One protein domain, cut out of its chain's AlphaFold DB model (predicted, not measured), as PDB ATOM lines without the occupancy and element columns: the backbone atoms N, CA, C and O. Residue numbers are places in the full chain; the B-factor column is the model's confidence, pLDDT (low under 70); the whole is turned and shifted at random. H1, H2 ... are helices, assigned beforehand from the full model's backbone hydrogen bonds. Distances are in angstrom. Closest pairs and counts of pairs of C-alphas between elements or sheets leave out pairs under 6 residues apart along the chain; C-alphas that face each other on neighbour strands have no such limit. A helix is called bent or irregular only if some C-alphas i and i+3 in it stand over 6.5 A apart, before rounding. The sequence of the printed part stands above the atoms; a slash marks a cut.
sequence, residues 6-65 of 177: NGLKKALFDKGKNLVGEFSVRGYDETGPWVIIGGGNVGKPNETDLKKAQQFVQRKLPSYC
ATOM      1  N   ASN A   6     268.410 256.991 292.107       92.44
ATOM      2  CA  ASN A   6     269.131 256.636 290.879       92.44
ATOM      3  C   ASN A   6     270.631 256.941 290.966       92.44
ATOM      4  O   ASN A   6     271.436 256.104 290.563       92.44
ATOM      5  N   GLY A   7     271.003 258.090 291.542       94.25
ATOM      6  CA  GLY A   7     272.409 258.451 291.748       94.25
ATOM      7  C   GLY A   7     273.127 257.465 292.670       94.25
ATOM      8  O   GLY A   7     274.189 256.955 292.322       94.25
ATOM      9  N   LEU A   8     272.502 257.117 293.800       93.31
ATOM     10  CA  LEU A   8     273.041 256.133 294.742       93.31
ATOM     11  C   LEU A   8     273.157 254.738 294.111       93.31
ATOM     12  O   LEU A   8     274.180 254.081 294.268       93.31
ATOM     13  N   LYS A   9     272.137 254.294 293.366       93.31
ATOM     14  CA  LYS A   9     272.148 252.998 292.669       93.31
ATOM     15  C   LYS A   9     273.284 252.916 291.660       93.31
ATOM     16  O   LYS A   9     274.003 251.922 291.656       93.31
ATOM     17  N   LYS A  10     273.480 253.971 290.863       94.44
ATOM     18  CA  LYS A  10     274.606 254.062 289.929       94.44
ATOM     19  C   LYS A  10     275.940 253.980 290.675       94.44
ATOM     20  O   LYS A  10     276.741 253.111 290.370       94.44
ATOM     21  N   ALA A  11     276.126 254.779 291.726       95.94
ATOM     22  CA  ALA A  11     277.358 254.763 292.514       95.94
ATOM     23  C   ALA A  11     277.652 253.402 293.180       95.94
ATOM     24  O   ALA A  11     278.812 253.023 293.330       95.94
ATOM     25  N   LEU A  12     276.621 252.663 293.604       95.06
ATOM     26  CA  LEU A  12     276.772 251.310 294.148       95.06
ATOM     27  C   LEU A  12     277.131 250.295 293.057       95.06
ATOM     28  O   LEU A  12     278.020 249.472 293.268       95.06
ATOM     29  N   PHE A  13     276.477 250.380 291.898       94.06
ATOM     30  CA  PHE A  13     276.761 249.534 290.742       94.06
ATOM     31  C   PHE A  13     278.192 249.740 290.229       94.06
ATOM     32  O   PHE A  13     278.925 248.769 290.072       94.06
ATOM     33  N   ASP A  14     278.625 250.995 290.089       96.69
ATOM     34  CA  ASP A  14     279.982 251.360 289.662       96.69
ATOM     35  C   ASP A  14     281.055 250.837 290.643       96.69
ATOM     36  O   ASP A  14     282.190 250.567 290.258       96.69
ATOM     37  N   LYS A  15     280.694 250.624 291.919       97.44
ATOM     38  CA  LYS A  15     281.540 249.989 292.950       97.44
ATOM     39  C   LYS A  15     281.420 248.457 292.996       97.44
ATOM     40  O   LYS A  15     281.840 247.843 293.983       97.44
ATOM     41  N   GLY A  16     280.805 247.841 291.987       96.31
ATOM     42  CA  GLY A  16     280.618 246.392 291.882       96.31
ATOM     43  C   GLY A  16     279.707 245.802 292.961       96.31
ATOM     44  O   GLY A  16     279.860 244.639 293.331       96.31
ATOM     45  N   LYS A  17     278.794 246.594 293.544       95.75
ATOM     46  CA  LYS A  17     277.864 246.104 294.573       95.75
ATOM     47  C   LYS A  17     276.620 245.498 293.931       95.75
ATOM     48  O   LYS A  17     276.023 246.087 293.035       95.75
ATOM     49  N   ASN A  18     276.191 244.347 294.446       91.06
ATOM     50  CA  ASN A  18     274.934 243.719 294.052       91.06
ATOM     51  C   ASN A  18     273.758 244.352 294.818       91.06
ATOM     52  O   ASN A  18     273.726 244.318 296.050       91.06
ATOM     53  N   LEU A  19     272.796 244.935 294.101       90.62
ATOM     54  CA  LEU A  19     271.625 245.572 294.699       90.62
ATOM     55  C   LEU A  19     270.501 244.549 294.902       90.62
ATOM     56  O   LEU A  19     269.850 244.126 293.953       90.62
ATOM     57  N   VAL A  20     270.223 244.199 296.158       90.56
ATOM     58  CA  VAL A  20     269.195 243.196 296.507       90.56
ATOM     59  C   VAL A  20     267.764 243.765 296.431       90.56
ATOM     60  O   VAL A  20     266.790 243.037 296.208       90.56
ATOM     61  N   GLY A  21     267.612 245.080 296.584       90.75
ATOM     62  CA  GLY A  21     266.340 245.779 296.425       90.75
ATOM     63  C   GLY A  21     266.392 247.225 296.913       90.75
ATOM     64  O   GLY A  21     267.411 247.685 297.422       90.75
ATOM     65  N   GLU A  22     265.270 247.932 296.779       91.75
ATOM     66  CA  GLU A  22     265.088 249.292 297.288       91.75
ATOM     67  C   GLU A  22     263.795 249.407 298.104       91.75
ATOM     68  O   GLU A  22     262.764 248.835 297.748       91.75
ATOM     69  N   PHE A  23     263.853 250.170 299.196       92.56
ATOM     70  CA  PHE A  23     262.708 250.497 300.042       92.56
ATOM     71  C   PHE A  23     262.735 251.990 300.379       92.56
ATOM     72  O   PHE A  23     263.799 252.571 300.568       92.56
ATOM     73  N   SER A  24     261.568 252.624 300.421       92.31
ATOM     74  CA  SER A  24     261.425 254.037 300.770       92.31
ATOM     75  C   SER A  24     260.017 254.300 301.269       92.31
ATOM     76  O   SER A  24     259.058 253.726 300.743       92.31
ATOM     77  N   VAL A  25     259.887 255.260 302.171       91.50
ATOM     78  CA  VAL A  25     258.604 255.818 302.597       91.50
ATOM     79  C   VAL A  25     258.644 257.330 302.436       91.50
ATOM     80  O   VAL A  25     259.720 257.918 302.356       91.50
ATOM     81  N   ARG A  26     257.473 257.960 302.336       89.12
ATOM     82  CA  ARG A  26     257.406 259.424 302.354       89.12
ATOM     83  C   ARG A  26     257.782 259.884 303.760       89.12
ATOM     84  O   ARG A  26     257.110 259.481 304.707       89.12
ATOM     85  N   GLY A  27     258.867 260.640 303.874       89.56
ATOM     86  CA  GLY A  27     259.274 261.274 305.124       89.56
ATOM     87  C   GLY A  27     258.531 262.583 305.347       89.56
ATOM     88  O   GLY A  27     257.908 263.107 304.419       89.56
ATOM     89  N   TYR A  28     258.609 263.079 306.577       91.88
ATOM     90  CA  TYR A  28     258.204 264.435 306.907       91.88
ATOM     91  C   TYR A  28     258.959 265.450 306.035       91.88
ATOM     92  O   TYR A  28     260.172 265.323 305.854       91.88
ATOM     93  N   ASP A  29     258.231 266.398 305.451       89.62
ATOM     94  CA  ASP A  29     258.744 267.332 304.448       89.62
ATOM     95  C   ASP A  29     258.289 268.758 304.763       89.62
ATOM     96  O   ASP A  29     257.098 269.061 304.747       89.62
ATOM     97  N   GLU A  30     259.247 269.640 305.022       91.56
ATOM     98  CA  GLU A  30     259.025 271.067 305.271       91.56
ATOM     99  C   GLU A  30     259.536 271.928 304.107       91.56
ATOM    100  O   GLU A  30     259.978 273.054 304.302       91.56
ATOM    101  N   THR A  31     259.542 271.418 302.875       89.62
ATOM    102  CA  THR A  31     260.041 272.178 301.721       89.62
ATOM    103  C   THR A  31     258.917 272.871 300.945       89.62
ATOM    104  O   THR A  31     257.827 272.336 300.747       89.62
ATOM    105  N   GLY A  32     259.171 274.092 300.466       90.12
ATOM    106  CA  GLY A  32     258.246 274.811 299.582       90.12
ATOM    107  C   GLY A  32     256.905 275.180 300.243       90.12
ATOM    108  O   GLY A  32     256.890 275.584 301.407       90.12
ATOM    109  N   PRO A  33     255.763 275.063 299.528       89.75
ATOM    110  CA  PRO A  33     254.451 275.449 300.058       89.75
ATOM    111  C   PRO A  33     254.034 274.691 301.325       89.75
ATOM    112  O   PRO A  33     253.189 275.178 302.073       89.75
ATOM    113  N   TRP A  34     254.632 273.523 301.588       88.62
ATOM    114  CA  TRP A  34     254.335 272.708 302.765       88.62
ATOM    115  C   TRP A  34     254.668 273.422 304.080       88.62
ATOM    116  O   TRP A  34     253.985 273.180 305.071       88.62
ATOM    117  N   VAL A  35     255.626 274.360 304.083       89.75
ATOM    118  CA  VAL A  35     255.946 275.194 305.260       89.75
ATOM    119  C   VAL A  35     254.712 275.955 305.758       89.75
ATOM    120  O   VAL A  35     254.495 276.055 306.961       89.75
ATOM    121  N   ILE A  36     253.867 276.442 304.841       93.00
ATOM    122  CA  ILE A  36     252.696 277.275 305.161       93.00
ATOM    123  C   ILE A  36     251.635 276.478 305.936       93.00
ATOM    124  O   ILE A  36     250.853 277.052 306.687       93.00
ATOM    125  N   ILE A  37     251.619 275.152 305.782       91.19
ATOM    126  CA  ILE A  37     250.618 274.268 306.392       91.19
ATOM    127  C   ILE A  37     251.203 273.341 307.469       91.19
ATOM    128  O   ILE A  37     250.565 272.358 307.834       91.19
ATOM    129  N   GLY A  38     252.401 273.645 307.986       89.62
ATOM    130  CA  GLY A  38     253.030 272.865 309.060       89.62
ATOM    131  C   GLY A  38     253.671 271.551 308.599       89.62
ATOM    132  O   GLY A  38     253.776 270.608 309.379       89.62
ATOM    133  N   GLY A  39     254.082 271.490 307.332       91.19
ATOM    134  CA  GLY A  39     254.794 270.367 306.734       91.19
ATOM    135  C   GLY A  39     253.886 269.280 306.145       91.19
ATOM    136  O   GLY A  39     252.741 269.064 306.538       91.19
ATOM    137  N   GLY A  40     254.407 268.570 305.149       91.56
ATOM    138  CA  GLY A  40     253.782 267.405 304.534       91.56
ATOM    139  C   GLY A  40     254.212 266.109 305.222       91.56
ATOM    140  O   GLY A  40     255.336 265.983 305.698       91.56
ATOM    141  N   ASN A  41     253.338 265.099 305.235       91.06
ATOM    142  CA  ASN A  41     253.611 263.779 305.834       91.06
ATOM    143  C   ASN A  41     254.035 263.836 307.323       91.06
ATOM    144  O   ASN A  41     254.875 263.042 307.754       91.06
ATOM    145  N   VAL A  42     253.459 264.758 308.103       91.00
ATOM    146  CA  VAL A  42     253.684 264.877 309.557       91.00
ATOM    147  C   VAL A  42     253.552 263.514 310.243       91.00
ATOM    148  O   VAL A  42     252.646 262.731 309.949       91.00
ATOM    149  N   GLY A  43     254.481 263.220 311.153       89.94
ATOM    150  CA  GLY A  43     254.493 261.974 311.921       89.94
ATOM    151  C   GLY A  43     255.019 260.755 311.161       89.94
ATOM    152  O   GLY A  43     254.960 259.650 311.697       89.94
ATOM    153  N   LYS A  44     255.534 260.915 309.934       92.38
ATOM    154  CA  LYS A  44     256.234 259.847 309.208       92.38
ATOM    155  C   LYS A  44     257.759 259.956 309.321       92.38
ATOM    156  O   LYS A  44     258.284 261.067 309.283       92.38
ATOM    157  N   PRO A  45     258.488 258.822 309.336       93.56
ATOM    158  CA  PRO A  45     257.988 257.441 309.301       93.56
ATOM    159  C   PRO A  45     257.294 257.021 310.606       93.56
ATOM    160  O   PRO A  45     257.729 257.394 311.689       93.56
ATOM    161  N   ASN A  46     256.234 256.214 310.494       93.44
ATOM    162  CA  ASN A  46     255.470 255.696 311.638       93.44
ATOM    163  C   ASN A  46     255.468 254.156 311.721       93.44
ATOM    164  O   ASN A  46     256.109 253.472 310.923       93.44
ATOM    165  N   GLU A  47     254.711 253.582 312.661       93.50
ATOM    166  CA  GLU A  47     254.600 252.124 312.842       93.50
ATOM    167  C   GLU A  47     254.148 251.370 311.583       93.50
ATOM    168  O   GLU A  47     254.602 250.255 311.324       93.50
ATOM    169  N   THR A  48     253.281 251.967 310.761       94.75
ATOM    170  CA  THR A  48     252.866 251.353 309.490       94.75
ATOM    171  C   THR A  48     254.025 251.315 308.497       94.75
ATOM    172  O   THR A  48     254.206 250.329 307.781       94.75
ATOM    173  N   ASP A  49     254.825 252.377 308.449       95.19
ATOM    174  CA  ASP A  49     256.019 252.447 307.609       95.19
ATOM    175  C   ASP A  49     257.097 251.450 308.089       95.19
ATOM    176  O   ASP A  49     257.719 250.778 307.263       95.19
ATOM    177  N   LEU A  50     257.233 251.260 309.408       94.06
ATOM    178  CA  LEU A  50     258.083 250.223 310.010       94.06
ATOM    179  C   LEU A  50     257.628 248.806 309.632       94.06
ATOM    180  O   LEU A  50     258.450 248.005 309.188       94.06
ATOM    181  N   LYS A  51     256.326 248.499 309.717       95.19
ATOM    182  CA  LYS A  51     255.776 247.199 309.280       95.19
ATOM    183  C   LYS A  51     256.070 246.924 307.803       95.19
ATOM    184  O   LYS A  51     256.466 245.819 307.440       95.19
ATOM    185  N   LYS A  52     255.942 247.936 306.938       95.62
ATOM    186  CA  LYS A  52     256.302 247.819 305.513       95.62
ATOM    187  C   LYS A  52     257.793 247.541 305.314       95.62
ATOM    188  O   LYS A  52     258.142 246.734 304.453       95.62
ATOM    189  N   ALA A  53     258.661 248.178 306.102       94.88
ATOM    190  CA  ALA A  53     260.101 247.929 306.060       94.88
ATOM    191  C   ALA A  53     260.428 246.487 306.483       94.88
ATOM    192  O   ALA A  53     261.176 245.798 305.791       94.88
ATOM    193  N   GLN A  54     259.800 245.996 307.556       93.62
ATOM    194  CA  GLN A  54     259.932 244.607 308.008       93.62
ATOM    195  C   GLN A  54     259.495 243.616 306.921       93.62
ATOM    196  O   GLN A  54     260.253 242.714 306.575       93.62
ATOM    197  N   GLN A  55     258.327 243.823 306.308       95.25
ATOM    198  CA  GLN A  55     257.836 242.984 305.204       95.25
ATOM    199  C   GLN A  55     258.744 243.024 303.969       95.25
ATOM    200  O   GLN A  55     258.843 242.049 303.221       95.25
ATOM    201  N   PHE A  56     259.386 244.161 303.694       95.44
ATOM    202  CA  PHE A  56     260.377 244.254 302.627       95.44
ATOM    203  C   PHE A  56     261.594 243.370 302.925       95.44
ATOM    204  O   PHE A  56     261.970 242.564 302.073       95.44
ATOM    205  N   VAL A  57     262.155 243.468 304.135       94.31
ATOM    206  CA  VAL A  57     263.295 242.642 304.565       94.31
ATOM    207  C   VAL A  57     262.921 241.164 304.566       94.31
ATOM    208  O   VAL A  57     263.636 240.377 303.963       94.31
ATOM    209  N   GLN A  58     261.769 240.790 305.123       94.50
ATOM    210  CA  GLN A  58     261.315 239.398 305.165       94.50
ATOM    211  C   GLN A  58     261.208 238.773 303.770       94.50
ATOM    212  O   GLN A  58     261.603 237.629 303.572       94.50
ATOM    213  N   ARG A  59     260.720 239.531 302.780       94.69
ATOM    214  CA  ARG A  59     260.604 239.041 301.399       94.69
ATOM    215  C   ARG A  59     261.939 238.962 300.664       94.69
ATOM    216  O   ARG A  59     262.112 238.080 299.832       94.69
ATOM    217  N   LYS A  60     262.852 239.911 300.895       94.88
ATOM    218  CA  LYS A  60     264.118 240.010 300.142       94.88
ATOM    219  C   LYS A  60     265.284 239.283 300.798       94.88
ATOM    220  O   LYS A  60     266.199 238.859 300.104       94.88
ATOM    221  N   LEU A  61     265.256 239.174 302.116       91.06
ATOM    222  CA  LEU A  61     266.330 238.688 302.970       91.06
ATOM    223  C   LEU A  61     265.734 237.851 304.123       91.06
ATOM    224  O   LEU A  61     265.940 238.188 305.288       91.06
ATOM    225  N   PRO A  62     264.993 236.759 303.846       90.56
ATOM    226  CA  PRO A  62     264.334 235.964 304.889       90.56
ATOM    227  C   PRO A  62     265.323 235.380 305.907       90.56
ATOM    228  O   PRO A  62     265.030 235.348 307.097       90.56
ATOM    229  N   SER A  63     266.540 235.026 305.479       86.00
ATOM    230  CA  SER A  63     267.622 234.577 306.370       86.00
ATOM    231  C   SER A  63     268.108 235.653 307.351       86.00
ATOM    232  O   SER A  63     268.867 235.368 308.280       86.00
ATOM    233  N   TYR A  64     267.696 236.909 307.156       83.31
ATOM    234  CA  TYR A  64     267.969 238.005 308.075       83.31
ATOM    235  C   TYR A  64     266.878 238.192 309.132       83.31
ATOM    236  O   TYR A  64     267.117 238.895 310.111       83.31
ATOM    237  N   CYS A  65     265.735 237.521 308.991       85.12
ATOM    238  CA  CYS A  65     264.658 237.496 309.971       85.12
ATOM    239  C   CYS A  65     264.867 236.345 310.965       85.12
ATOM    240  O   CYS A  65     264.138 235.358 310.937       85.12
TER     241      CYS A  65
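AT A GLANCE: This is residues 6 to 65 of the 177 residues of the protein "4Fe-4S dicluster domain-containing protein" of Mariniphaga sp (UniProt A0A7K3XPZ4). Three separate helices are spread along an open, folded-back chain: H1 and H3 lie near one end of the long axis with the extended stretch 19 to 26 running between them, and the small helix H2 sits at the other end, where the chain turns back. Residues 10 to 16, of which 10 to 14 belong to H1, stick out free. The printed part has 60 residues with three named helices, in the order H1, H2, H3, and no named strand; the class is all helix, though 29 of the 60 residues, under half, are in named elements. The whole is only just loose, close to extended, with a radius of gyration of the C-alphas of 15.6 A, and it is only just flat, spanning 43 by 29 by 10 A.

IN THESE COORDINATES: H1, residues 6 to 14, begins with C-alpha 6 at (269.131, 256.636, 290.879) and is 12.1 A long from first to last C-alpha. H2, residues 32 to 37, is 10.2 A long, with C-alpha 32 at (258.246, 274.811, 299.582). H3, residues 47 to 60, is the longest helix, 20.0 A, and ends with C-alpha 60 at (264.118, 240.010, 300.142).

HOW THE PARTS SIT: H1 and H2 are apart, with no C-alpha of the one within 8 A of the other. By the same distance H2 and H3 are apart, and H1 and H3 are apart. In H1 and H3 every O i to N i+4 pair is within hydrogen-bond range; in H2 0 of 2 are, beside 3 of 3 O i to N i+3 pairs. H2 is neither bent nor irregular, but only just: C-alphas 32 and 35 are 6.1 A apart.

THE WHOLE: The C-alphas of Ile 36 and Ser 63, the two farthest apart, are 45.2 A apart. The link from H1 to H2 is long, 17 residues, and its C-alphas lie 2 to 22 A from the mean of the C-alphas; the link from H2 to H3 is short, 9 residues. The printed part has no cut. Its mean pLDDT is 92.3, and no printed residue is under 70.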